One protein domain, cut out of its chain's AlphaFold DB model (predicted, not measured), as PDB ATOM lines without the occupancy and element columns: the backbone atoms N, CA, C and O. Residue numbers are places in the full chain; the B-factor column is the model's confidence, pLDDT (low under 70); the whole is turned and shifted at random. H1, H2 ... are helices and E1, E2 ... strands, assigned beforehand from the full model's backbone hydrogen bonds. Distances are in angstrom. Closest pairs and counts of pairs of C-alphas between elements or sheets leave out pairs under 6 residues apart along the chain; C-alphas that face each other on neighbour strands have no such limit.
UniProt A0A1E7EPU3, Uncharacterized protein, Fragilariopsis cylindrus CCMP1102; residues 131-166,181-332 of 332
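Overview. This is residues 131 to 166 and 181 to 332 of the 332 residues of an uncharacterized protein of Fragilariopsis cylindrus CCMP1102 (UniProt A0A1E7EPU3). One wide, twisted antiparallel sheet of eight strands runs through the model; H5 covers the edge strand E5 near one end, and H2, paired with the short H1 as a helical hairpin, packs on the other end over E8 and E6. H3 sits beside the strands next to the ends of E2 and E8, and the loop of residues 213 to 224, between E2 and E3, sticks out as an arm. The printed part has 188 residues with six named helices and eight named strands, in the order H1 H2 E1 H3 E2 E3 E4 E5 H4 H5 H6 E6 E7 E8. The sheet's order is E5 E4 E3 E2 E1 E8 E7 E6, and the class is mixed, helices and strands. The whole is compact, with a radius of gyration of the C-alphas of 17.4 A and spans of 51 by 50 by 30 A.

Arrangement. H1, residues 131 to 136, and H2, residues 149 to 166, form a helical hairpin at a shallow tilt of 22 degrees, opposite ways. H2 touches H1 with residues 151 to 158 alone, and their closest C-alphas are those of Phe 134 and Leu 154, 5.1 A. H2 is on the sheet at a height of 9.3 A, over E8, residues 325 to 331, and only just over E6, residues 308 to 312, with 3 of its C-alphas falling on E6. It runs across the strands, at 75 degrees to E8 on the local plane, and the closest C-alphas of H2 and E6 are those of Ile 159 and Phe 310, 6.0 A. E1, residues 183 to 189, is an inner strand between E8, with N 186 and O 330 2.8 A apart, and E2, residues 203 to 212, with N 185 and O 208 2.8 A apart. H3, residues 191 to 199, stands only just at the sheet's level, at a height of 4.0 A; its closest C-alpha pair with E2 is Ala 197 and Lys 203, 5.3 A. E2, E3 of residues 225 to 235, E4 of residues 239 to 248 and E5 of residues 253 to 261 form a meander, each strand the antiparallel neighbour of the one before. Within hydrogen-bond range are N 207 and O 230 at 2.9 A, N 229 and O 245 at 2.8 A, and N 244 and O 257 at 2.8 A. H4, residues 267 to 271, is not on the sheet. H5, residues 286 to 298, is over E5 at a height of 5.9 A and slantwise to it, at 45 degrees on the local plane; their closest C-alphas are those of Ala 256 and Asn 292, 4.7 A. H6, residues 301 to 304, only grazes the sheet. E6, E7 of residues 315 to 320 and E8 form a second meander, with N 317 and O 310 at 2.8 A and N 318 and O 327 at 2.9 A. There are three layers, helices on both faces of the sheet: H3 and H5 on one face, H2 on the other. Every O i to N i+4 pair is within hydrogen-bond range in H1, H2, H3, H4 and H5, and H6 is too short for such a pair.

Along the chain. H1 begins at C-alpha 131, (-58.354, 3.875, -38.240). H2 is 26.7 A long, H3 12.3 A and H5 18.2 A; H4 and H6 are short. E1 is 18.1 A long, E2 30.1 A, E3 32.3 A, E4 29.6 A and E5 23.6 A, with C-alpha 253 at (-36.641, 23.187, -34.269). E6 is 10.7 A long, E7 16.4 A and E8 20.1 A, ending at C-alpha 331, (-49.119, 11.314, -46.509).

Size, cuts and confidence. The two C-alphas farthest apart are those of Glu 165 and Ser 264, 53.7 A. Residues 167 to 180 are not printed, and C-alphas 166 and 181 are 18.5 A apart across the cut. The links H1 to H2, E2 to E3 and H4 to H5 are long. The mean pLDDT of the printed part is 88.7; 12 residues are under 70, among them 165 to 166 and 300 to 304.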
ATOM      1  N   LYS A 131     -58.948   2.959 -37.252       93.88
ATOM      2  CA  LYS A 131     -58.354   3.875 -38.240       93.88
ATOM      3  C   LYS A 131     -59.379   4.292 -39.294       93.88
ATOM      4  O   LYS A 131     -59.533   5.481 -39.552       93.88
ATOM      5  N   VAL A 132     -60.120   3.331 -39.852       94.69
ATOM      6  CA  VAL A 132     -61.212   3.587 -40.805       94.69
ATOM      7  C   VAL A 132     -62.316   4.421 -40.154       94.69
ATOM      8  O   VAL A 132     -62.755   5.397 -40.750       94.69
ATOM      9  N   ASN A 133     -62.714   4.116 -38.916       96.19
ATOM     10  CA  ASN A 133     -63.716   4.908 -38.194       96.19
ATOM     11  C   ASN A 133     -63.253   6.353 -37.941       96.19
ATOM     12  O   ASN A 133     -64.035   7.279 -38.135       96.19
ATOM     13  N   PHE A 134     -61.993   6.562 -37.542       97.25
ATOM     14  CA  PHE A 134     -61.426   7.905 -37.389       97.25
ATOM     15  C   PHE A 134     -61.406   8.656 -38.726       97.25
ATOM     16  O   PHE A 134     -61.940   9.759 -38.798       97.25
ATOM     17  N   LEU A 135     -60.874   8.047 -39.790       96.56
ATOM     18  CA  LEU A 135     -60.808   8.658 -41.121       96.56
ATOM     19  C   LEU A 135     -62.201   9.003 -41.672       96.56
ATOM     20  O   LEU A 135     -62.407  10.117 -42.140       96.56
ATOM     21  N   ASN A 136     -63.178   8.104 -41.537       96.81
ATOM     22  CA  ASN A 136     -64.565   8.337 -41.955       96.81
ATOM     23  C   ASN A 136     -65.297   9.392 -41.104       96.81
ATOM     24  O   ASN A 136     -66.374   9.836 -41.492       96.81
ATOM     25  N   SER A 137     -64.753   9.771 -39.941       97.50
ATOM     26  CA  SER A 137     -65.301  10.847 -39.105       97.50
ATOM     27  C   SER A 137     -64.790  12.240 -39.488       97.50
ATOM     28  O   SER A 137     -65.279  13.227 -38.937       97.50
ATOM     29  N   LEU A 138     -63.809  12.336 -40.392       97.19
ATOM     30  CA  LEU A 138     -63.279  13.596 -40.920       97.19
ATOM     31  C   LEU A 138     -64.132  14.089 -42.097       97.19
ATOM     32  O   LEU A 138     -64.667  13.291 -42.862       97.19
ATOM     33  N   ASP A 139     -64.234  15.407 -42.247       97.19
ATOM     34  CA  ASP A 139     -64.977  16.056 -43.330       97.19
ATOM     35  C   ASP A 139     -64.193  15.990 -44.656       97.19
ATOM     36  O   ASP A 139     -64.778  15.895 -45.734       97.19
ATOM     37  N   THR A 140     -62.858  16.031 -44.580       96.19
ATOM     38  CA  THR A 140     -61.939  15.911 -45.724       96.19
ATOM     39  C   THR A 140     -60.535  15.466 -45.287       96.19
ATOM     40  O   THR A 140     -60.161  15.602 -44.122       96.19
ATOM     41  N   MET A 141     -59.744  14.947 -46.230       95.56
ATOM     42  CA  MET A 141     -58.326  14.598 -46.044       95.56
ATOM     43  C   MET A 141     -57.362  15.708 -46.495       95.56
ATOM     44  O   MET A 141     -56.162  15.608 -46.249       95.56
ATOM     45  N   ASP A 142     -57.867  16.761 -47.142       94.50
ATOM     46  CA  ASP A 142     -57.033  17.799 -47.765       94.50
ATOM     47  C   ASP A 142     -56.879  19.068 -46.914       94.50
ATOM     48  O   ASP A 142     -56.051  19.922 -47.230       94.50
ATOM     49  N   THR A 143     -57.651  19.213 -45.831       94.06
ATOM     50  CA  THR A 143     -57.587  20.373 -44.927       94.06
ATOM     51  C   THR A 143     -57.658  19.961 -43.459       94.06
ATOM     52  O   THR A 143     -58.107  18.866 -43.121       94.06
ATOM     53  N   LEU A 144     -57.265  20.875 -42.570       96.81
ATOM     54  CA  LEU A 144     -57.443  20.726 -41.130       96.81
ATOM     55  C   LEU A 144     -58.939  20.632 -40.775       96.81
ATOM     56  O   LEU A 144     -59.711  21.533 -41.097       96.81
ATOM     57  N   ASN A 145     -59.335  19.552 -40.103       97.38
ATOM     58  CA  ASN A 145     -60.701  19.319 -39.634       97.38
ATOM     59  C   ASN A 145     -60.911  19.887 -38.223       97.38
ATOM     60  O   ASN A 145     -60.001  19.847 -37.389       97.38
ATOM     61  N   ASP A 146     -62.135  20.331 -37.930       96.44
ATOM     62  CA  ASP A 146     -62.509  20.826 -36.603       96.44
ATOM     63  C   ASP A 146     -62.422  19.747 -35.514       96.44
ATOM     64  O   ASP A 146     -62.779  18.577 -35.715       96.44
ATOM     65  N   ALA A 147     -61.986  20.176 -34.327       95.31
ATOM     66  CA  ALA A 147     -61.906  19.357 -33.128       95.31
ATOM     67  C   ALA A 147     -63.296  18.964 -32.612       95.31
ATOM     68  O   ALA A 147     -64.108  19.819 -32.267       95.31
ATOM     69  N   THR A 148     -63.536  17.662 -32.442       96.19
ATOM     70  CA  THR A 148     -64.720  17.166 -31.725       96.19
ATOM     71  C   THR A 148     -64.327  16.138 -30.665       96.19
ATOM     72  O   THR A 148     -63.284  15.475 -30.752       96.19
ATOM     73  N   LYS A 149     -65.176  15.983 -29.637       96.44
ATOM     74  CA  LYS A 149     -65.015  14.943 -28.602       96.44
ATOM     75  C   LYS A 149     -64.978  13.543 -29.236       96.44
ATOM     76  O   LYS A 149     -64.184  12.700 -28.822       96.44
ATOM     77  N   GLU A 150     -65.785  13.318 -30.273       97.12
ATOM     78  CA  GLU A 150     -65.849  12.059 -31.019       97.12
ATOM     79  C   GLU A 150     -64.566  11.789 -31.818       97.12
ATOM     80  O   GLU A 150     -63.927  10.764 -31.579       97.12
ATOM     81  N   ARG A 151     -64.117  12.729 -32.664       97.31
ATOM     82  CA  ARG A 151     -62.861  12.615 -33.437       97.31
ATOM     83  C   ARG A 151     -61.661  12.349 -32.527       97.31
ATOM     84  O   ARG A 151     -60.872  11.443 -32.785       97.31
ATOM     85  N   THR A 152     -61.574  13.068 -31.406       96.88
ATOM     86  CA  THR A 152     -60.533  12.861 -30.380       96.88
ATOM     87  C   THR A 152     -60.603  11.459 -29.766       96.88
ATOM     88  O   THR A 152     -59.576  10.808 -29.572       96.88
ATOM     89  N   THR A 153     -61.809  10.961 -29.483       97.00
ATOM     90  CA  THR A 153     -62.020   9.615 -28.928       97.00
ATOM     91  C   THR A 153     -61.631   8.525 -29.930       97.00
ATOM     92  O   THR A 153     -60.974   7.557 -29.550       97.00
ATOM     93  N   LEU A 154     -61.996   8.680 -31.206       96.75
ATOM     94  CA  LEU A 154     -61.648   7.745 -32.279       96.75
ATOM     95  C   LEU A 154     -60.132   7.704 -32.526       96.75
ATOM     96  O   LEU A 154     -59.558   6.616 -32.579       96.75
ATOM     97  N   LEU A 155     -59.468   8.865 -32.560       96.56
ATOM     98  CA  LEU A 155     -58.009   8.962 -32.671       96.56
ATOM     99  C   LEU A 155     -57.295   8.253 -31.506       96.56
ATOM    100  O   LEU A 155     -56.388   7.451 -31.723       96.56
ATOM    101  N   ASN A 156     -57.726   8.491 -30.263       95.88
ATOM    102  CA  ASN A 156     -57.134   7.843 -29.087       95.88
ATOM    103  C   ASN A 156     -57.348   6.314 -29.079       95.88
ATOM    104  O   ASN A 156     -56.450   5.579 -28.661       95.88
ATOM    105  N   LYS A 157     -58.501   5.823 -29.563       95.00
ATOM    106  CA  LYS A 157     -58.762   4.382 -29.746       95.00
ATOM    107  C   LYS A 157     -57.808   3.758 -30.768       95.00
ATOM    108  O   LYS A 157     -57.176   2.757 -30.451       95.00
ATOM    109  N   MET A 158     -57.654   4.382 -31.937       94.31
ATOM    110  CA  MET A 158     -56.740   3.936 -32.999       94.31
ATOM    111  C   MET A 158     -55.288   3.807 -32.505       94.31
ATOM    112  O   MET A 158     -54.615   2.819 -32.784       94.31
ATOM    113  N   ILE A 159     -54.814   4.774 -31.717       93.00
ATOM    114  CA  ILE A 159     -53.453   4.755 -31.154       93.00
ATOM    115  C   ILE A 159     -53.312   3.668 -30.081       93.00
ATOM    116  O   ILE A 159     -52.276   3.012 -29.981       93.00
ATOM    117  N   SER A 160     -54.351   3.460 -29.273       92.31
ATOM    118  CA  SER A 160     -54.350   2.444 -28.215       92.31
ATOM    119  C   SER A 160     -54.331   1.019 -28.780       92.31
ATOM    120  O   SER A 160     -53.609   0.178 -28.254       92.31
ATOM    121  N   GLU A 161     -55.059   0.769 -29.872       89.06
ATOM    122  CA  GLU A 161     -55.069  -0.503 -30.612       89.06
ATOM    123  C   GLU A 161     -53.656  -0.893 -31.080       89.06
ATOM    124  O   GLU A 161     -53.124  -1.914 -30.637       89.06
ATOM    125  N   ASN A 162     -52.986  -0.009 -31.827       83.56
ATOM    126  CA  ASN A 162     -51.622  -0.227 -32.324       83.56
ATOM    127  C   ASN A 162     -50.625  -0.597 -31.204       83.56
ATOM    128  O   ASN A 162     -49.825  -1.520 -31.337       83.56
ATOM    129  N   ASN A 163     -50.725   0.079 -30.052       82.44
ATOM    130  CA  ASN A 163     -49.868  -0.164 -28.888       82.44
ATOM    131  C   ASN A 163     -50.137  -1.502 -28.164       82.44
ATOM    132  O   ASN A 163     -49.291  -1.957 -27.385       82.44
ATOM    133  N   THR A 164     -51.297  -2.136 -28.375       79.62
ATOM    134  CA  THR A 164     -51.576  -3.484 -27.843       79.62
ATOM    135  C   THR A 164     -50.995  -4.591 -28.720       79.62
ATOM    136  O   THR A 164     -50.483  -5.584 -28.196       79.62
ATOM    137  N   GLU A 165     -50.973  -4.394 -30.039       69.38
ATOM    138  CA  GLU A 165     -50.412  -5.358 -30.990       69.38
ATOM    139  C   GLU A 165     -48.896  -5.494 -30.833       69.38
ATOM    140  O   GLU A 165     -48.386  -6.613 -30.726       69.38
ATOM    141  N   THR A 166     -48.171  -4.372 -30.709       63.44
ATOM    142  CA  THR A 166     -46.704  -4.393 -30.557       63.44
ATOM    143  C   THR A 166     -46.276  -5.245 -29.360       63.44
ATOM    144  O   THR A 166     -45.346  -6.037 -29.473       63.44
ATOM    145  N   ALA A 181     -40.249   8.695 -41.678       88.75
ATOM    146  CA  ALA A 181     -41.351   8.593 -42.612       88.75
ATOM    147  C   ALA A 181     -41.193   9.642 -43.730       88.75
ATOM    148  O   ALA A 181     -41.920  10.629 -43.793       88.75
ATOM    149  N   VAL A 182     -40.192   9.459 -44.595       92.81
ATOM    150  CA  VAL A 182     -39.827  10.417 -45.648       92.81
ATOM    151  C   VAL A 182     -41.004  10.669 -46.589       92.81
ATOM    152  O   VAL A 182     -41.694   9.736 -47.022       92.81
ATOM    153  N   GLY A 183     -41.226  11.943 -46.906       95.12
ATOM    154  CA  GLY A 183     -42.284  12.414 -47.791       95.12
ATOM    155  C   GLY A 183     -42.947  13.698 -47.301       95.12
ATOM    156  O   GLY A 183     -42.500  14.335 -46.344       95.12
ATOM    157  N   LYS A 184     -44.036  14.056 -47.982       96.31
ATOM    158  CA  LYS A 184     -44.899  15.192 -47.658       96.31
ATOM    159  C   LYS A 184     -46.096  14.710 -46.843       96.31
ATOM    160  O   LYS A 184     -46.683  13.679 -47.164       96.31
ATOM    161  N   TRP A 185     -46.464  15.451 -45.804       97.19
ATOM    162  CA  TRP A 185     -47.517  15.078 -44.859       97.19
ATOM    163  C   TRP A 185     -48.446  16.258 -44.595       97.19
ATOM    164  O   TRP A 185     -48.003  17.311 -44.147       97.19
ATOM    165  N   LYS A 186     -49.739  16.084 -44.846       97.56
ATOM    166  CA  LYS A 186     -50.786  17.081 -44.622       97.56
ATOM    167  C   LYS A 186     -51.396  16.902 -43.239       97.56
ATOM    168  O   LYS A 186     -51.866  15.810 -42.931       97.56
ATOM    169  N   VAL A 187     -51.422  17.943 -42.409       97.44
ATOM    170  CA  VAL A 187     -52.118  17.894 -41.115       97.44
ATOM    171  C   VAL A 187     -53.621  17.941 -41.352       97.44
ATOM    172  O   VAL A 187     -54.166  18.955 -41.779       97.44
ATOM    173  N   ILE A 188     -54.288  16.840 -41.020       97.94
ATOM    174  CA  ILE A 188     -55.737  16.676 -41.181       97.94
ATOM    175  C   ILE A 188     -56.490  16.878 -39.869       97.94
ATOM    176  O   ILE A 188     -57.675  17.197 -39.886       97.94
ATOM    177  N   TYR A 189     -55.828  16.728 -38.718       98.12
ATOM    178  CA  TYR A 189     -56.460  16.898 -37.410       98.12
ATOM    179  C   TYR A 189     -55.462  17.380 -36.356       98.12
ATOM    180  O   TYR A 189     -54.468  16.707 -36.091       98.12
ATOM    181  N   ALA A 190     -55.732  18.523 -35.726       97.12
ATOM    182  CA  ALA A 190     -54.888  19.094 -34.677       97.12
ATOM    183  C   ALA A 190     -55.729  19.990 -33.746       97.12
ATOM    184  O   ALA A 190     -55.892  21.177 -34.038       97.12
ATOM    185  N   PRO A 191     -56.261  19.463 -32.622       96.62
ATOM    186  CA  PRO A 191     -57.296  20.151 -31.852       96.62
ATOM    187  C   PRO A 191     -56.930  21.558 -31.379       96.62
ATOM    188  O   PRO A 191     -57.725  22.483 -31.512       96.62
ATOM    189  N   HIS A 192     -55.710  21.747 -30.871       93.69
ATOM    190  CA  HIS A 192     -55.255  23.059 -30.408       93.69
ATOM    191  C   HIS A 192     -55.122  24.074 -31.558       93.69
ATOM    192  O   HIS A 192     -55.408  25.253 -31.356       93.69
ATOM    193  N   ILE A 193     -54.753  23.629 -32.766       94.62
ATOM    194  CA  ILE A 193     -54.626  24.492 -33.950       94.62
ATOM    195  C   ILE A 193     -56.013  24.909 -34.453       94.62
ATOM    196  O   ILE A 193     -56.237  26.097 -34.675       94.62
ATOM    197  N   SER A 194     -56.962  23.970 -34.572       95.12
ATOM    198  CA  SER A 194     -58.337  24.283 -34.996       95.12
ATOM    199  C   SER A 194     -59.046  25.199 -33.992       95.12
ATOM    200  O   SER A 194     -59.646  26.197 -34.383       95.12
ATOM    201  N   THR A 195     -58.906  24.940 -32.684       93.56
ATOM    202  CA  THR A 195     -59.472  25.811 -31.640       93.56
ATOM    203  C   THR A 195     -58.884  27.224 -31.708       93.56
ATOM    204  O   THR A 195     -59.632  28.198 -31.653       93.56
ATOM    205  N   ALA A 196     -57.566  27.363 -31.896       91.88
ATOM    206  CA  ALA A 196     -56.923  28.669 -32.051       91.88
ATOM    207  C   ALA A 196     -57.362  29.405 -33.333       91.88
ATOM    208  O   ALA A 196     -57.607  30.612 -33.284       91.88
ATOM    209  N   ALA A 197     -57.515  28.695 -34.459       93.69
ATOM    210  CA  ALA A 197     -58.032  29.262 -35.706       93.69
ATOM    211  C   ALA A 197     -59.447  29.836 -35.523       93.69
ATOM    212  O   ALA A 197     -59.706  30.984 -35.896       93.69
ATOM    213  N   ASN A 198     -60.324  29.068 -34.869       93.62
ATOM    214  CA  ASN A 198     -61.715  29.438 -34.622       93.62
ATOM    215  C   ASN A 198     -61.845  30.635 -33.664       93.62
ATOM    216  O   ASN A 198     -62.630  31.542 -33.937       93.62
ATOM    217  N   ILE A 199     -61.029  30.704 -32.601       93.31
ATOM    218  CA  ILE A 199     -60.970  31.862 -31.681       93.31
ATOM    219  C   ILE A 199     -60.563  33.155 -32.409       93.31
ATOM    220  O   ILE A 199     -61.034  34.236 -32.059       93.31
ATOM    221  N   LEU A 200     -59.693  33.057 -33.416       93.62
ATOM    222  CA  LEU A 200     -59.180  34.198 -34.182       93.62
ATOM    223  C   LEU A 200     -59.956  34.465 -35.488       93.62
ATOM    224  O   LEU A 200     -59.532  35.303 -36.287       93.62
ATOM    225  N   ASN A 201     -61.075  33.761 -35.712       95.56
ATOM    226  CA  ASN A 201     -61.895  33.817 -36.929       95.56
ATOM    227  C   ASN A 201     -61.077  33.708 -38.231       95.56
ATOM    228  O   ASN A 201     -61.318  34.440 -39.192       95.56
ATOM    229  N   GLY A 202     -60.097  32.806 -38.257       94.94
ATOM    230  CA  GLY A 202     -59.259  32.566 -39.428       94.94
ATOM    231  C   GLY A 202     -59.012  31.091 -39.684       94.94
ATOM    232  O   GLY A 202     -59.756  30.230 -39.219       94.94
ATOM    233  N   LYS A 203     -57.979  30.802 -40.470       95.56
ATOM    234  CA  LYS A 203     -57.663  29.457 -40.952       95.56
ATOM    235  C   LYS A 203     -56.186  29.151 -40.764       95.56
ATOM    236  O   LYS A 203     -55.337  30.009 -41.005       95.56
ATOM    237  N   PHE A 204     -55.909  27.904 -40.405       96.06
ATOM    238  CA  PHE A 204     -54.589  27.295 -40.502       96.06
ATOM    239  C   PHE A 204     -54.651  26.112 -41.458       96.06
ATOM    240  O   PHE A 204     -55.618  25.351 -41.452       96.06
ATOM    241  N   ASP A 205     -53.590  25.937 -42.231       96.06
ATOM    242  CA  ASP A 205     -53.359  24.742 -43.029       96.06
ATOM    243  C   ASP A 205     -51.872  24.379 -42.929       96.06
ATOM    244  O   ASP A 205     -51.009  25.215 -43.195       96.06
ATOM    245  N   VAL A 206     -51.563  23.170 -42.454       96.31
ATOM    246  CA  VAL A 206     -50.209  22.787 -42.030       96.31
ATOM    247  C   VAL A 206     -49.729  21.563 -42.799       96.31
ATOM    248  O   VAL A 206     -50.439  20.568 -42.935       96.31
ATOM    249  N   GLN A 207     -48.493  21.634 -43.279       96.81
ATOM    250  CA  GLN A 207     -47.804  20.577 -44.003       96.81
ATOM    251  C   GLN A 207     -46.421  20.337 -43.393       96.81
ATOM    252  O   GLN A 207     -45.730  21.290 -43.043       96.81
ATOM    253  N   TYR A 208     -46.002  19.076 -43.308       95.56
ATOM    254  CA  TYR A 208     -44.638  18.687 -42.971       95.56
ATOM    255  C   TYR A 208     -43.939  18.052 -44.174       95.56
ATOM    256  O   TYR A 208     -44.493  17.162 -44.817       95.56
ATOM    257  N   ASP A 209     -42.697  18.450 -44.411       95.44
ATOM    258  CA  ASP A 209     -41.770  17.802 -45.330       95.44
ATOM    259  C   ASP A 209     -40.691  17.102 -44.492       95.44
ATOM    260  O   ASP A 209     -39.953  17.753 -43.750       95.44
ATOM    261  N   LEU A 210     -40.631  15.769 -44.573       94.19
ATOM    262  CA  LEU A 210     -39.652  14.931 -43.874       94.19
ATOM    263  C   LEU A 210     -38.685  14.337 -44.901       94.19
ATOM    264  O   LEU A 210     -39.121  13.666 -45.839       94.19
ATOM    265  N   PHE A 211     -37.384  14.554 -44.719       93.06
ATOM    266  CA  PHE A 211     -36.327  14.076 -45.618       93.06
ATOM    267  C   PHE A 211     -35.003  13.868 -44.868       93.06
ATOM    268  O   PHE A 211     -34.866  14.260 -43.713       93.06
ATOM    269  N   TYR A 212     -34.024  13.238 -45.517       91.31
ATOM    270  CA  TYR A 212     -32.651  13.155 -45.012       91.31
ATOM    271  C   TYR A 212     -31.828  14.316 -45.574       91.31
ATOM    272  O   TYR A 212     -31.926  14.615 -46.762       91.31
ATOM    273  N   ASP A 213     -31.033  14.981 -44.736       87.06
ATOM    274  CA  ASP A 213     -30.044  15.949 -45.209       87.06
ATOM    275  C   ASP A 213     -28.863  15.178 -45.820       87.06
ATOM    276  O   ASP A 213     -28.185  14.424 -45.126       87.06
ATOM    277  N   GLU A 214     -28.617  15.359 -47.121       81.31
ATOM    278  CA  GLU A 214     -27.535  14.699 -47.876       81.31
ATOM    279  C   GLU A 214     -26.138  15.273 -47.570       81.31
ATOM    280  O   GLU A 214     -25.173  15.007 -48.283       81.31
ATOM    281  N   LYS A 215     -26.003  16.080 -46.510       76.50
ATOM    282  CA  LYS A 215     -24.687  16.446 -45.988       76.50
ATOM    283  C   LYS A 215     -24.075  15.220 -45.329       76.50
ATOM    284  O   LYS A 215     -24.356  14.938 -44.168       76.50
ATOM    285  N   GLU A 216     -23.229  14.527 -46.081       62.22
ATOM    286  CA  GLU A 216     -22.185  13.691 -45.502       62.22
ATOM    287  C   GLU A 216     -21.383  14.563 -44.529       62.22
ATOM    288  O   GLU A 216     -20.751  15.547 -44.925       62.22
ATOM    289  N   GLU A 217     -21.458  14.248 -43.238       70.19
ATOM    290  CA  GLU A 217     -20.502  14.774 -42.271       70.19
ATOM    291  C   GLU A 217     -19.145  14.099 -42.552       70.19
ATOM    292  O   GLU A 217     -19.090  12.915 -42.893       70.19
ATOM    293  N   GLU A 218     -18.040  14.849 -42.460       75.75
ATOM    294  CA  GLU A 218     -16.703  14.382 -42.887       75.75
ATOM    295  C   GLU A 218     -16.183  13.158 -42.097       75.75
ATOM    296  O   GLU A 218     -15.195  12.535 -42.486       75.75
ATOM    297  N   ASP A 219     -16.843  12.804 -40.993       79.31
ATOM    298  CA  ASP A 219     -16.571  11.643 -40.145       79.31
ATOM    299  C   ASP A 219     -17.367  10.377 -40.533       79.31
ATOM    300  O   ASP A 219     -17.157   9.316 -39.941       79.31
ATOM    301  N   GLY A 220     -18.258  10.463 -41.529       70.50
ATOM    302  CA  GLY A 220     -19.152   9.372 -41.926       70.50
ATOM    303  C   GLY A 220     -20.350   9.172 -40.988       70.50
ATOM    304  O   GLY A 220     -20.958   8.098 -40.999       70.50
ATOM    305  N   SER A 221     -20.684  10.175 -40.169       68.38
ATOM    306  CA  SER A 221     -21.901  10.207 -39.352       68.38
ATOM    307  C   SER A 221     -23.166  10.084 -40.217       68.38
ATOM    308  O   SER A 221     -23.214  10.465 -41.390       68.38
ATOM    309  N   ALA A 222     -24.198   9.457 -39.650       69.19
ATOM    310  CA  ALA A 222     -25.391   9.052 -40.387       69.19
ATOM    311  C   ALA A 222     -26.233  10.260 -40.830       69.19
ATOM    312  O   ALA A 222     -26.426  11.205 -40.066       69.19
ATOM    313  N   SER A 223     -26.805  10.188 -42.039       79.75
ATOM    314  CA  SER A 223     -27.627  11.256 -42.621       79.75
ATOM    315  C   SER A 223     -28.694  11.747 -41.643       79.75
ATOM    316  O   SER A 223     -29.618  11.017 -41.272       79.75
ATOM    317  N   THR A 224     -28.577  13.007 -41.229       86.56
ATOM    318  CA  THR A 224     -29.484  13.596 -40.244       86.56
ATOM    319  C   THR A 224     -30.855  13.824 -40.872       86.56
ATOM    320  O   THR A 224     -30.988  14.501 -41.892       86.56
ATOM    321  N   ALA A 225     -31.902  13.274 -40.259       89.00
ATOM    322  CA  ALA A 225     -33.266  13.498 -40.712       89.00
ATOM    323  C   ALA A 225     -33.744  14.913 -40.354       89.00
ATOM    324  O   ALA A 225     -33.712  15.328 -39.195       89.00
ATOM    325  N   VAL A 226     -34.228  15.637 -41.356       91.12
ATOM    326  CA  VAL A 226     -34.749  16.998 -41.240       91.12
ATOM    327  C   VAL A 226     -36.263  16.972 -41.384       91.12
ATOM    328  O   VAL A 226     -36.827  16.273 -42.227       91.12
ATOM    329  N   VAL A 227     -36.922  17.769 -40.548       92.38
ATOM    330  CA  VAL A 227     -38.346  18.077 -40.652       92.38
ATOM    331  C   VAL A 227     -38.512  19.567 -40.915       92.38
ATOM    332  O   VAL A 227     -37.953  20.403 -40.201       92.38
ATOM    333  N   VAL A 228     -39.292  19.911 -41.936       94.25
ATOM    334  CA  VAL A 228     -39.730  21.281 -42.215       94.25
ATOM    335  C   VAL A 228     -41.244  21.329 -42.083       94.25
ATOM    336  O   VAL A 228     -41.949  20.567 -42.730       94.25
ATOM    337  N   SER A 229     -41.752  22.210 -41.228       94.56
ATOM    338  CA  SER A 229     -43.176  22.504 -41.098       94.56
ATOM    339  C   SER A 229     -43.492  23.800 -41.831       94.56
ATOM    340  O   SER A 229     -42.820  24.811 -41.620       94.56
ATOM    341  N   HIS A 230     -44.536  23.782 -42.651       96.31
ATOM    342  CA  HIS A 230     -45.103  24.932 -43.335       96.31
ATOM    343  C   HIS A 230     -46.559  25.097 -42.889       96.31
ATOM    344  O   HIS A 230     -47.417  24.293 -43.240       96.31
ATOM    345  N   ALA A 231     -46.839  26.150 -42.123       95.88
ATOM    346  CA  ALA A 231     -48.178  26.532 -41.696       95.88
ATOM    347  C   ALA A 231     -48.645  27.751 -42.501       95.88
ATOM    348  O   ALA A 231     -48.225  28.880 -42.237       95.88
ATOM    349  N   TYR A 232     -49.518  27.527 -43.483       96.12
ATOM    350  CA  TYR A 232     -50.322  28.597 -44.062       96.12
ATOM    351  C   TYR A 232     -51.274  29.147 -42.998       96.12
ATOM    352  O   TYR A 232     -51.874  28.389 -42.230       96.12
ATOM    353  N   TYR A 233     -51.422  30.465 -42.971       95.44
ATOM    354  CA  TYR A 233     -52.377  31.168 -42.132       95.44
ATOM    355  C   TYR A 233     -53.168  32.189 -42.948       95.44
ATOM    356  O   TYR A 233     -52.625  32.828 -43.851       95.44
ATOM    357  N   ASP A 234     -54.432  32.385 -42.582       95.75
ATOM    358  CA  ASP A 234     -55.287  33.458 -43.093       95.75
ATOM    359  C   ASP A 234     -56.173  33.990 -41.963       95.75
ATOM    360  O   ASP A 234     -57.078  33.300 -41.492       95.75
ATOM    361  N   PHE A 235     -55.881  35.204 -41.494       94.31
ATOM    362  CA  PHE A 235     -56.580  35.860 -40.390       94.31
ATOM    363  C   PHE A 235     -57.018  37.277 -40.786       94.31
ATOM    364  O   PHE A 235     -56.203  38.033 -41.326       94.31
ATOM    365  N   PRO A 236     -58.240  37.726 -40.435       93.25
ATOM    366  CA  PRO A 236     -58.735  39.052 -40.818       93.25
ATOM    367  C   PRO A 236     -57.811  40.216 -40.409       93.25
ATOM    368  O   PRO A 236     -57.613  41.161 -41.179       93.25
ATOM    369  N   ILE A 237     -57.226  40.123 -39.207       88.88
ATOM    370  CA  ILE A 237     -56.395  41.170 -38.591       88.88
ATOM    371  C   ILE A 237     -54.925  41.060 -39.025       88.88
ATOM    372  O   ILE A 237     -54.327  42.056 -39.425       88.88
ATOM    373  N   ILE A 238     -54.343  39.857 -38.961       89.44
ATOM    374  CA  ILE A 238     -52.911  39.614 -39.230       89.44
ATOM    375  C   ILE A 238     -52.633  39.546 -40.746       89.44
ATOM    376  O   ILE A 238     -51.511  39.779 -41.196       89.44
ATOM    377  N   GLY A 239     -53.661  39.276 -41.553       94.00
ATOM    378  CA  GLY A 239     -53.528  38.947 -42.966       94.00
ATOM    379  C   GLY A 239     -53.187  37.472 -43.166       94.00
ATOM    380  O   GLY A 239     -53.470  36.631 -42.312       94.00
ATOM    381  N   LYS A 240     -52.571  37.177 -44.311       95.06
ATOM    382  CA  LYS A 240     -52.291  35.819 -44.778       95.06
ATOM    383  C   LYS A 240     -50.824  35.617 -45.131       95.06
ATOM    384  O   LYS A 240     -50.111  36.577 -45.437       95.06
ATOM    385  N   GLY A 241     -50.360  34.377 -45.075       95.19
ATOM    386  CA  GLY A 241     -48.963  34.036 -45.323       95.19
ATOM    387  C   GLY A 241     -48.621  32.608 -44.930       95.19
ATOM    388  O   GLY A 241     -49.487  31.826 -44.559       95.19
ATOM    389  N   TYR A 242     -47.332  32.291 -44.982       95.75
ATOM    390  CA  TYR A 242     -46.777  31.046 -44.456       95.75
ATOM    391  C   TYR A 242     -45.849  31.356 -43.293       95.75
ATOM    392  O   TYR A 242     -44.890  32.104 -43.468       95.75
ATOM    393  N   LEU A 243     -46.094  30.750 -42.136       94.25
ATOM    394  CA  LEU A 243     -45.081  30.530 -41.111       94.25
ATOM    395  C   LEU A 243     -44.371  29.216 -41.445       94.25
ATOM    396  O   LEU A 243     -44.994  28.257 -41.894       94.25
ATOM    397  N   SER A 244     -43.057  29.158 -41.290       94.94
ATOM    398  CA  SER A 244     -42.288  27.950 -41.574       94.94
ATOM    399  C   SER A 244     -41.176  27.768 -40.560       94.94
ATOM    400  O   SER A 244     -40.530  28.737 -40.160       94.94
ATOM    401  N   VAL A 245     -40.972  26.529 -40.128       92.50
ATOM    402  CA  VAL A 245     -39.935  26.160 -39.163       92.50
ATOM    403  C   VAL A 245     -39.245  24.884 -39.606       92.50
ATOM    404  O   VAL A 245     -39.889  23.997 -40.158       92.50
ATOM    405  N   SER A 246     -37.945  24.767 -39.352       92.44
ATOM    406  CA  SER A 246     -37.206  23.530 -39.618       92.44
ATOM    407  C   SER A 246     -36.379  23.100 -38.423       92.44
ATOM    408  O   SER A 246     -35.805  23.943 -37.727       92.44
ATOM    409  N   GLY A 247     -36.265  21.791 -38.258       89.31
ATOM    410  CA  GLY A 247     -35.517  21.159 -37.189       89.31
ATOM    411  C   GLY A 247     -34.929  19.818 -37.592       89.31
ATOM    412  O   GLY A 247     -35.186  19.310 -38.686       89.31
ATOM    413  N   THR A 248     -34.161  19.243 -36.675       87.94
ATOM    414  CA  THR A 248     -33.743  17.844 -36.765       87.94
ATOM    415  C   THR A 248     -34.833  16.970 -36.154       87.94
ATOM    416  O   THR A 248     -35.307  17.228 -35.047       87.94
ATOM    417  N   TYR A 249     -35.253  15.940 -36.881       83.25
ATOM    418  CA  TYR A 249     -36.328  15.046 -36.467       83.25
ATOM    419  C   TYR A 249     -35.971  14.323 -35.158       83.25
ATOM    420  O   TYR A 249     -34.941  13.661 -35.063       83.25
ATOM    421  N   GLY A 250     -36.834  14.455 -34.146       75.00
ATOM    422  CA  GLY A 250     -36.617  13.887 -32.810       75.00
ATOM    423  C   GLY A 250     -35.649  14.668 -31.910       75.00
ATOM    424  O   GLY A 250     -35.424  14.228 -30.786       75.00
ATOM    425  N   ILE A 251     -35.108  15.800 -32.377       75.69
ATOM    426  CA  ILE A 251     -34.271  16.717 -31.590       75.69
ATOM    427  C   ILE A 251     -35.008  18.064 -31.473       75.69
ATOM    428  O   ILE A 251     -35.987  18.133 -30.737       75.69
ATOM    429  N   ASP A 252     -34.621  19.095 -32.236       78.50
ATOM    430  CA  ASP A 252     -35.105  20.470 -32.043       78.50
ATOM    431  C   ASP A 252     -35.405  21.228 -33.342       78.50
ATOM    432  O   ASP A 252     -34.725  21.066 -34.361       78.50
ATOM    433  N   PHE A 253     -36.363  22.159 -33.261       82.62
ATOM    434  CA  PHE A 253     -36.641  23.187 -34.269       82.62
ATOM    435  C   PHE A 253     -35.791  24.435 -34.012       82.62
ATOM    436  O   PHE A 253     -36.043  25.192 -33.080       82.62
ATOM    437  N   ASN A 254     -34.793  24.682 -34.868       84.94
ATOM    438  CA  ASN A 254     -33.766  25.710 -34.637       84.94
ATOM    439  C   ASN A 254     -33.793  26.897 -35.619       84.94
ATOM    440  O   ASN A 254     -32.990  27.828 -35.492       84.94
ATOM    441  N   LYS A 255     -34.701  26.879 -36.604       89.50
ATOM    442  CA  LYS A 255     -34.867  27.935 -37.619       89.50
ATOM    443  C   LYS A 255     -36.346  28.230 -37.830       89.50
ATOM    444  O   LYS A 255     -37.137  27.297 -37.958       89.50
ATOM    445  N   ALA A 256     -36.688  29.510 -37.953       91.38
ATOM    446  CA  ALA A 256     -38.036  29.970 -38.274       91.38
ATOM    447  C   ALA A 256     -38.016  31.109 -39.302       91.38
ATOM    448  O   ALA A 256     -37.138  31.973 -39.271       91.38
ATOM    449  N   TRP A 257     -38.996  31.127 -40.202       93.81
ATOM    450  CA  TRP A 257     -39.195  32.186 -41.190       93.81
ATOM    451  C   TRP A 257     -40.675  32.388 -41.529       93.81
ATOM    452  O   TRP A 257     -41.504  31.515 -41.294       93.81
ATOM    453  N   ILE A 258     -41.015  33.555 -42.085       92.06
ATOM    454  CA  ILE A 258     -42.373  33.868 -42.555       92.06
ATOM    455  C   ILE A 258     -42.310  34.399 -43.988       92.06
ATOM    456  O   ILE A 258     -41.445  35.210 -44.325       92.06
ATOM    457  N   LYS A 259     -43.262  33.973 -44.821       93.88
ATOM    458  CA  LYS A 259     -43.571  34.562 -46.128       93.88
ATOM    459  C   LYS A 259     -44.961  35.210 -46.069       93.88
ATOM    460  O   LYS A 259     -45.952  34.496 -46.228       93.88
ATOM    461  N   PRO A 260     -45.075  36.528 -45.820       91.69
ATOM    462  CA  PRO A 260     -46.366  37.208 -45.870       91.69
ATOM    463  C   PRO A 260     -46.872  37.271 -47.318       91.69
ATOM    464  O   PRO A 260     -46.098  37.540 -48.240       91.69
ATOM    465  N   ILE A 261     -48.171  37.055 -47.521       92.12
ATOM    466  CA  ILE A 261     -48.828  37.194 -48.826       92.12
ATOM    467  C   ILE A 261     -49.543  38.548 -48.861       92.12
ATOM    468  O   ILE A 261     -50.500  38.797 -48.124       92.12
ATOM    469  N   SER A 262     -49.080  39.442 -49.734       86.75
ATOM    470  CA  SER A 262     -49.668  40.774 -49.895       86.75
ATOM    471  C   SER A 262     -51.095  40.705 -50.442       86.75
ATOM    472  O   SER A 262     -51.341  40.081 -51.470       86.75
ATOM    473  N   LYS A 263     -52.019  41.447 -49.812       78.69
ATOM    474  CA  LYS A 263     -53.440  41.552 -50.216       78.69
ATOM    475  C   LYS A 263     -53.663  42.109 -51.635       78.69
ATOM    476  O   LYS A 263     -54.778  42.042 -52.131       78.69
ATOM    477  N   SER A 264     -52.635  42.687 -52.259       78.56
ATOM    478  CA  SER A 264     -52.680  43.309 -53.589       78.56
ATOM    479  C   SER A 264     -52.355  42.363 -54.751       78.56
ATOM    480  O   SER A 264     -52.416  42.796 -55.899       78.56
ATOM    481  N   LYS A 265     -51.946  41.116 -54.483       74.50
ATOM    482  CA  LYS A 265     -51.657  40.125 -55.528       74.50
ATOM    483  C   LYS A 265     -52.952  39.546 -56.099       74.50
ATOM    484  O   LYS A 265     -53.944  39.420 -55.382       74.50
ATOM    485  N   SER A 266     -52.936  39.193 -57.383       78.12
ATOM    486  CA  SER A 266     -54.050  38.483 -58.016       78.12
ATOM    487  C   SER A 266     -54.207  37.076 -57.424       78.12
ATOM    488  O   SER A 266     -53.250  36.484 -56.920       78.12
ATOM    489  N   GLN A 267     -55.413  36.515 -57.522       69.31
ATOM    490  CA  GLN A 267     -55.711  35.152 -57.064       69.31
ATOM    491  C   GLN A 267     -54.838  34.086 -57.768       69.31
ATOM    492  O   GLN A 267     -54.528  33.043 -57.193       69.31
ATOM    493  N   GLU A 268     -54.387  34.369 -58.993       73.62
ATOM    494  CA  GLU A 268     -53.454  33.526 -59.753       73.62
ATOM    495  C   GLU A 268     -52.035  33.548 -59.159       73.62
ATOM    496  O   GLU A 268     -51.449  32.489 -58.938       73.62
ATOM    497  N   GLU A 269     -51.499  34.728 -58.815       75.06
ATOM    498  CA  GLU A 269     -50.207  34.844 -58.118       75.06
ATOM    499  C   GLU A 269     -50.242  34.234 -56.710       75.06
ATOM    500  O   GLU A 269     -49.240  33.702 -56.229       75.06
ATOM    501  N   GLU A 270     -51.386  34.317 -56.034       70.00
ATOM    502  CA  GLU A 270     -51.592  33.698 -54.728       70.00
ATOM    503  C   GLU A 270     -51.565  32.168 -54.811       70.00
ATOM    504  O   GLU A 270     -50.882  31.527 -54.014       70.00
ATOM    505  N   SER A 271     -52.202  31.593 -55.836       64.94
ATOM    506  CA  SER A 271     -52.184  30.149 -56.114       64.94
ATOM    507  C   SER A 271     -50.771  29.607 -56.389       64.94
ATOM    508  O   SER A 271     -50.508  28.423 -56.194       64.94
ATOM    509  N   GLN A 272     -49.841  30.470 -56.813       73.06
ATOM    510  CA  GLN A 272     -48.426  30.140 -57.024       73.06
ATOM    511  C   GLN A 272     -47.529  30.458 -55.814       73.06
ATOM    512  O   GLN A 272     -46.332  30.161 -55.834       73.06
ATOM    513  N   SER A 273     -48.058  31.064 -54.747       83.88
ATOM    514  CA  SER A 273     -47.257  31.526 -53.613       83.88
ATOM    515  C   SER A 273     -46.890  30.396 -52.643       83.88
ATOM    516  O   SER A 273     -47.281  30.420 -51.483       83.88
ATOM    517  N   GLN A 274     -46.050  29.456 -53.069       91.31
ATOM    518  CA  GLN A 274     -45.454  28.447 -52.181       91.31
ATOM    519  C   GLN A 274     -44.627  29.089 -51.041       91.31
ATOM    520  O   GLN A 274     -44.118  30.203 -51.222       91.31
ATOM    521  N   PRO A 275     -44.452  28.433 -49.876       93.69
ATOM    522  CA  PRO A 275     -43.536  28.903 -48.832       93.69
ATOM    523  C   PRO A 275     -42.089  29.011 -49.347       93.69
ATOM    524  O   PRO A 275     -41.731  28.429 -50.369       93.69
ATOM    525  N   TYR A 276     -41.229  29.753 -48.642       92.94
ATOM    526  CA  TYR A 276     -39.783  29.647 -48.885       92.94
ATOM    527  C   TYR A 276     -39.307  28.258 -48.441       92.94
ATOM    528  O   TYR A 276     -39.635  27.845 -47.326       92.94
ATOM    529  N   ALA A 277     -38.533  27.568 -49.283       90.69
ATOM    530  CA  ALA A 277     -38.029  26.223 -48.999       90.69
ATOM    531  C   ALA A 277     -37.087  26.199 -47.782       90.69
ATOM    532  O   ALA A 277     -37.103  25.257 -46.993       90.69
ATOM    533  N   SER A 278     -36.293  27.256 -47.591       91.94
ATOM    534  CA  SER A 278     -35.392  27.399 -46.452       91.94
ATOM    535  C   SER A 278     -35.267  28.847 -45.967       91.94
ATOM    536  O   SER A 278     -35.567  29.809 -46.676       91.94
ATOM    537  N   LEU A 279     -34.703  29.018 -44.766       90.62
ATOM    538  CA  LEU A 279     -34.312  30.323 -44.217       90.62
ATOM    539  C   LEU A 279     -33.320  31.101 -45.115       90.62
ATOM    540  O   LEU A 279     -33.227  32.325 -44.997       90.62
ATOM    541  N   LYS A 280     -32.570  30.424 -46.001       92.00
ATOM    542  CA  LYS A 280     -31.619  31.080 -46.918       92.00
ATOM    543  C   LYS A 280     -32.335  31.853 -48.027       92.00
ATOM    544  O   LYS A 280     -31.857  32.913 -48.412       92.00
ATOM    545  N   ASP A 281     -33.491  31.361 -48.469       92.88
ATOM    546  CA  ASP A 281     -34.270  31.923 -49.584       92.88
ATOM    547  C   ASP A 281     -35.097  33.153 -49.167       92.88
ATOM    548  O   ASP A 281     -35.657  33.862 -50.001       92.88
ATOM    549  N   VAL A 282     -35.179  33.413 -47.859       91.31
ATOM    550  CA  VAL A 282     -35.850  34.579 -47.282       91.31
ATOM    551  C   VAL A 282     -34.987  35.824 -47.525       91.31
ATOM    552  O   VAL A 282     -33.850  35.849 -47.045       91.31
ATOM    553  N   PRO A 283     -35.498  36.885 -48.177       92.25
ATOM    554  CA  PRO A 283     -34.748  38.124 -48.375       92.25
ATOM    555  C   PRO A 283     -34.250  38.733 -47.058       92.25
ATOM    556  O   PRO A 283     -34.986  38.801 -46.064       92.25
ATOM    557  N   ASP A 284     -32.998  39.191 -47.051       92.19
ATOM    558  CA  ASP A 284     -32.387  39.766 -45.856       92.19
ATOM    559  C   ASP A 284     -33.094  41.056 -45.434       92.19
ATOM    560  O   ASP A 284     -33.277  42.002 -46.199       92.19
ATOM    561  N   SER A 285     -33.546  41.062 -44.183       91.38
ATOM    562  CA  SER A 285     -34.338  42.133 -43.590       91.38
ATOM    563  C   SER A 285     -34.239  42.057 -42.068       91.38
ATOM    564  O   SER A 285     -34.061  40.979 -41.503       91.38
ATOM    565  N   LEU A 286     -34.426  43.185 -41.375       87.06
ATOM    566  CA  LEU A 286     -34.500  43.193 -39.904       87.06
ATOM    567  C   LEU A 286     -35.607  42.256 -39.385       87.06
ATOM    568  O   LEU A 286     -35.457  41.621 -38.343       87.06
ATOM    569  N   MET A 287     -36.692  42.124 -40.155       82.81
ATOM    570  CA  MET A 287     -37.812  41.240 -39.850       82.81
ATOM    571  C   MET A 287     -37.408  39.754 -39.873       82.81
ATOM    572  O   MET A 287     -37.801  39.020 -38.971       82.81
ATOM    573  N   LYS A 288     -36.565  39.315 -40.824       87.19
ATOM    574  CA  LYS A 288     -36.003  37.946 -40.873       87.19
ATOM    575  C   LYS A 288     -35.261  37.599 -39.578       87.19
ATOM    576  O   LYS A 288     -35.499  36.536 -39.008       87.19
ATOM    577  N   THR A 289     -34.422  38.508 -39.077       87.75
ATOM    578  CA  THR A 289     -33.689  38.322 -37.814       87.75
ATOM    579  C   THR A 289     -34.636  38.234 -36.618       87.75
ATOM    580  O   THR A 289     -34.528  37.301 -35.826       87.75
ATOM    581  N   ILE A 290     -35.594  39.161 -36.507       86.44
ATOM    582  CA  ILE A 290     -36.564  39.191 -35.399       86.44
ATOM    583  C   ILE A 290     -37.423  37.921 -35.384       86.44
ATOM    584  O   ILE A 290     -37.570  37.303 -34.334       86.44
ATOM    585  N   ILE A 291     -37.946  37.489 -36.536       86.50
ATOM    586  CA  ILE A 291     -38.758  36.269 -36.655       86.50
ATOM    587  C   ILE A 291     -37.954  35.029 -36.273       86.50
ATOM    588  O   ILE A 291     -38.462  34.191 -35.532       86.50
ATOM    589  N   ASN A 292     -36.714  34.904 -36.748       86.69
ATOM    590  CA  ASN A 292     -35.890  33.737 -36.451       86.69
ATOM    591  C   ASN A 292     -35.541  33.662 -34.952       86.69
ATOM    592  O   ASN A 292     -35.619  32.591 -34.357       86.69
ATOM    593  N   GLU A 293     -35.233  34.796 -34.313       87.00
ATOM    594  CA  GLU A 293     -34.969  34.857 -32.868       87.00
ATOM    595  C   GLU A 293     -36.228  34.655 -32.009       87.00
ATOM    596  O   GLU A 293     -36.159  33.987 -30.978       87.00
ATOM    597  N   ILE A 294     -37.392  35.169 -32.427       83.75
ATOM    598  CA  ILE A 294     -38.672  34.867 -31.768       83.75
ATOM    599  C   ILE A 294     -39.004  33.383 -31.927       83.75
ATOM    600  O   ILE A 294     -39.383  32.750 -30.949       83.75
ATOM    601  N   GLY A 295     -38.812  32.809 -33.117       79.44
ATOM    602  CA  GLY A 295     -39.028  31.390 -33.388       79.44
ATOM    603  C   GLY A 295     -38.207  30.501 -32.459       79.44
ATOM    604  O   GLY A 295     -38.787  29.730 -31.704       79.44
ATOM    605  N   LYS A 296     -36.882  30.689 -32.410       82.19
ATOM    606  CA  LYS A 296     -35.988  29.965 -31.484       82.19
ATOM    607  C   LYS A 296     -36.395  30.057 -30.006       82.19
ATOM    608  O   LYS A 296     -36.039  29.186 -29.229       82.19
ATOM    609  N   ARG A 297     -37.082  31.129 -29.594       79.88
ATOM    610  CA  ARG A 297     -37.548  31.324 -28.207       79.88
ATOM    611  C   ARG A 297     -38.960  30.797 -27.958       79.88
ATOM    612  O   ARG A 297     -39.268  30.423 -26.834       79.88
ATOM    613  N   ALA A 298     -39.819  30.811 -28.974       74.06
ATOM    614  CA  ALA A 298     -41.177  30.278 -28.910       74.06
ATOM    615  C   ALA A 298     -41.172  28.743 -28.964       74.06
ATOM    616  O   ALA A 298     -41.938  28.100 -28.250       74.06
ATOM    617  N   PHE A 299     -40.264  28.166 -29.753       70.75
ATOM    618  CA  PHE A 299     -39.938  26.743 -29.746       70.75
ATOM    619  C   PHE A 299     -38.859  26.462 -28.692       70.75
ATOM    620  O   PHE A 299     -37.707  26.195 -29.013       70.75
ATOM    621  N   VAL A 300     -39.245  26.554 -27.416       62.78
ATOM    622  CA  VAL A 300     -38.444  26.018 -26.301       62.78
ATOM    623  C   VAL A 300     -38.241  24.512 -26.532       62.78
ATOM    624  O   VAL A 300     -39.163  23.857 -27.011       62.78
ATOM    625  N   GLU A 301     -37.091  23.941 -26.156       63.09
ATOM    626  CA  GLU A 301     -36.781  22.498 -26.303       63.09
ATOM    627  C   GLU A 301     -37.949  21.591 -25.839       63.09
ATOM    628  O   GLU A 301     -38.324  20.623 -26.498       63.09
ATOM    629  N   SER A 302     -38.634  21.977 -24.753       59.53
ATOM    630  CA  SER A 302     -39.797  21.272 -24.188       59.53
ATOM    631  C   SER A 302     -41.055  21.218 -25.072       59.53
ATOM    632  O   SER A 302     -41.964  20.442 -24.775       59.53
ATOM    633  N   VAL A 303     -41.133  22.017 -26.140       63.91
ATOM    634  CA  VAL A 303     -42.189  21.970 -27.171       63.91
ATOM    635  C   VAL A 303     -41.657  21.605 -28.560       63.91
ATOM    636  O   VAL A 303     -42.442  21.508 -29.500       63.91
ATOM    637  N   ALA A 304     -40.342  21.424 -28.707       62.25
ATOM    638  CA  ALA A 304     -39.696  21.096 -29.974       62.25
ATOM    639  C   ALA A 304     -39.604  19.580 -30.227       62.25
ATOM    640  O   ALA A 304     -39.565  19.158 -31.384       62.25
ATOM    641  N   VAL A 305     -39.641  18.761 -29.171       70.56
ATOM    642  CA  VAL A 305     -39.696  17.296 -29.273       70.56
ATOM    643  C   VAL A 305     -41.143  16.839 -29.487       70.56
ATOM    644  O   VAL A 305     -41.965  16.874 -28.572       70.56
ATOM    645  N   PHE A 306     -41.450  16.358 -30.694       74.88
ATOM    646  CA  PHE A 306     -42.755  15.792 -31.054       74.88
ATOM    647  C   PHE A 306     -42.679  14.255 -31.074       74.88
ATOM    648  O   PHE A 306     -42.370  13.678 -32.121       74.88
ATOM    649  N   PRO A 307     -42.936  13.556 -29.950       83.94
ATOM    650  CA  PRO A 307     -42.950  12.099 -29.936       83.94
ATOM    651  C   PRO A 307     -44.019  11.559 -30.892       83.94
ATOM    652  O   PRO A 307     -45.187  11.958 -30.855       83.94
ATOM    653  N   VAL A 308     -43.614  10.620 -31.743       89.44
ATOM    654  CA  VAL A 308     -44.525   9.912 -32.642       89.44
ATOM    655  C   VAL A 308     -45.254   8.832 -31.851       89.44
ATOM    656  O   VAL A 308     -44.670   7.833 -31.440       89.44
ATOM    657  N   SER A 309     -46.546   9.060 -31.634       91.19
ATOM    658  CA  SER A 309     -47.457   8.162 -30.914       91.19
ATOM    659  C   SER A 309     -48.039   7.050 -31.797       91.19
ATOM    660  O   SER A 309     -48.474   6.019 -31.287       91.19
ATOM    661  N   PHE A 310     -48.042   7.254 -33.118       91.75
ATOM    662  CA  PHE A 310     -48.474   6.287 -34.126       91.75
ATOM    663  C   PHE A 310     -47.806   6.606 -35.469       91.75
ATOM    664  O   PHE A 310     -47.718   7.777 -35.845       91.75
ATOM    665  N   LEU A 311     -47.367   5.578 -36.195       92.12
ATOM    666  CA  LEU A 311     -46.823   5.694 -37.547       92.12
ATOM    667  C   LEU A 311     -47.225   4.480 -38.385       92.12
ATOM    668  O   LEU A 311     -47.031   3.340 -37.973       92.12
ATOM    669  N   ASP A 312     -47.728   4.756 -39.580       91.81
ATOM    670  CA  ASP A 312     -48.079   3.805 -40.629       91.81
ATOM    671  C   ASP A 312     -47.715   4.425 -41.997       91.81
ATOM    672  O   ASP A 312     -47.498   5.631 -42.127       91.81
ATOM    673  N   SER A 313     -47.674   3.591 -43.029       92.38
ATOM    674  CA  SER A 313     -47.461   3.885 -44.451       92.38
ATOM    675  C   SER A 313     -48.022   5.221 -44.965       92.38
ATOM    676  O   SER A 313     -47.351   5.897 -45.748       92.38
ATOM    677  N   ASN A 314     -49.229   5.606 -44.536       94.88
ATOM    678  CA  ASN A 314     -49.920   6.819 -44.978       94.88
ATOM    679  C   ASN A 314     -50.387   7.754 -43.848       94.88
ATOM    680  O   ASN A 314     -51.054   8.741 -44.147       94.88
ATOM    681  N   MET A 315     -50.070   7.469 -42.580       95.06
ATOM    682  CA  MET A 315     -50.520   8.275 -41.437       95.06
ATOM    683  C   MET A 315     -49.459   8.344 -40.336       95.06
ATOM    684  O   MET A 315     -48.911   7.324 -39.927       95.06
ATOM    685  N   ILE A 316     -49.238   9.542 -39.801       94.81
ATOM    686  CA  ILE A 316     -48.377   9.800 -38.643       94.81
ATOM    687  C   ILE A 316     -49.156  10.603 -37.596       94.81
ATOM    688  O   ILE A 316     -49.921  11.507 -37.941       94.81
ATOM    689  N   VAL A 317     -48.982  10.276 -36.313       95.19
ATOM    690  CA  VAL A 317     -49.589  11.027 -35.205       95.19
ATOM    691  C   VAL A 317     -48.536  11.445 -34.192       95.19
ATOM    692  O   VAL A 317     -47.978  10.616 -33.471       95.19
ATOM    693  N   PHE A 318     -48.325  12.750 -34.084       92.94
ATOM    694  CA  PHE A 318     -47.479  13.371 -33.072       92.94
ATOM    695  C   PHE A 318     -48.290  13.659 -31.805       92.94
ATOM    696  O   PHE A 318     -49.426  14.134 -31.887       92.94
ATOM    697  N   GLU A 319     -47.715  13.418 -30.631       92.00
ATOM    698  CA  GLU A 319     -48.317  13.803 -29.352       92.00
ATOM    699  C   GLU A 319     -47.675  15.081 -28.808       92.00
ATOM    700  O   GLU A 319     -46.468  15.152 -28.593       92.00
ATOM    701  N   PHE A 320     -48.496  16.103 -28.568       88.19
ATOM    702  CA  PHE A 320     -48.063  17.385 -28.030       88.19
ATOM    703  C   PHE A 320     -48.344  17.442 -26.527       88.19
ATOM    704  O   PHE A 320     -49.421  17.864 -26.085       88.19
ATOM    705  N   GLN A 321     -47.363  16.978 -25.746       86.81
ATOM    706  CA  GLN A 321     -47.499  16.737 -24.306       86.81
ATOM    707  C   GLN A 321     -47.960  17.975 -23.524       86.81
ATOM    708  O   GLN A 321     -48.839  17.847 -22.676       86.81
ATOM    709  N   LEU A 322     -47.454  19.172 -23.854       84.12
ATOM    710  CA  LEU A 322     -47.784  20.421 -23.148       84.12
ATOM    711  C   LEU A 322     -49.292  20.739 -23.128       84.12
ATOM    712  O   LEU A 322     -49.778  21.320 -22.162       84.12
ATOM    713  N   PHE A 323     -50.037  20.345 -24.166       86.12
ATOM    714  CA  PHE A 323     -51.495  20.527 -24.227       86.12
ATOM    715  C   PHE A 323     -52.277  19.211 -24.086       86.12
ATOM    716  O   PHE A 323     -53.499  19.224 -24.207       86.12
ATOM    717  N   GLY A 324     -51.605  18.066 -23.906       90.25
ATOM    718  CA  GLY A 324     -52.240  16.739 -23.927       90.25
ATOM    719  C   GLY A 324     -52.983  16.421 -25.236       90.25
ATOM    720  O   GLY A 324     -53.896  15.596 -25.250       90.25
ATOM    721  N   THR A 325     -52.634  17.095 -26.336       94.19
ATOM    722  CA  THR A 325     -53.319  16.966 -27.636       94.19
ATOM    723  C   THR A 325     -52.469  16.192 -28.635       94.19
ATOM    724  O   THR A 325     -51.292  15.926 -28.404       94.19
ATOM    725  N   LYS A 326     -53.070  15.806 -29.763       95.56
ATOM    726  CA  LYS A 326     -52.418  15.013 -30.805       95.56
ATOM    727  C   LYS A 326     -52.619  15.659 -32.171       95.56
ATOM    728  O   LYS A 326     -53.703  16.169 -32.447       95.56
ATOM    729  N   ILE A 327     -51.579  15.633 -32.996       95.94
ATOM    730  CA  ILE A 327     -51.576  16.120 -34.377       95.94
ATOM    731  C   ILE A 327     -51.507  14.896 -35.283       95.94
ATOM    732  O   ILE A 327     -50.503  14.191 -35.274       95.94
ATOM    733  N   CYS A 328     -52.559  14.643 -36.055       97.25
ATOM    734  CA  CYS A 328     -52.586  13.607 -37.080       97.25
ATOM    735  C   CYS A 328     -52.333  14.230 -38.455       97.25
ATOM    736  O   CYS A 328     -52.990  15.208 -38.835       97.25
ATOM    737  N   ALA A 329     -51.398  13.645 -39.198       97.38
ATOM    738  CA  ALA A 329     -51.104  14.005 -40.573       97.38
ATOM    739  C   ALA A 329     -51.147  12.774 -41.490       97.38
ATOM    740  O   ALA A 329     -50.689  11.692 -41.117       97.38
ATOM    741  N   CYS A 330     -51.679  12.952 -42.699       96.88
ATOM    742  CA  CYS A 330     -51.700  11.934 -43.748       96.88
ATOM    743  C   CYS A 330     -50.655  12.234 -44.823       96.88
ATOM    744  O   CYS A 330     -50.339  13.393 -45.087       96.88
ATOM    745  N   LYS A 331     -50.115  11.186 -45.441       96.38
ATOM    746  CA  LYS A 331     -49.119  11.314 -46.509       96.38
ATOM    747  C   LYS A 331     -49.762  11.830 -47.805       96.38
ATOM    748  O   LYS A 331     -50.862  11.392 -48.139       96.38
ATOM    749  N   GLN A 332     -49.071  12.737 -48.497       94.44
ATOM    750  CA  GLN A 332     -49.415  13.237 -49.839       94.44
ATOM    751  C   GLN A 332     -48.606  12.523 -50.928       94.44
ATOM    752  O   GLN A 332     -47.449  12.139 -50.634       94.44
TER     753      GLN A 332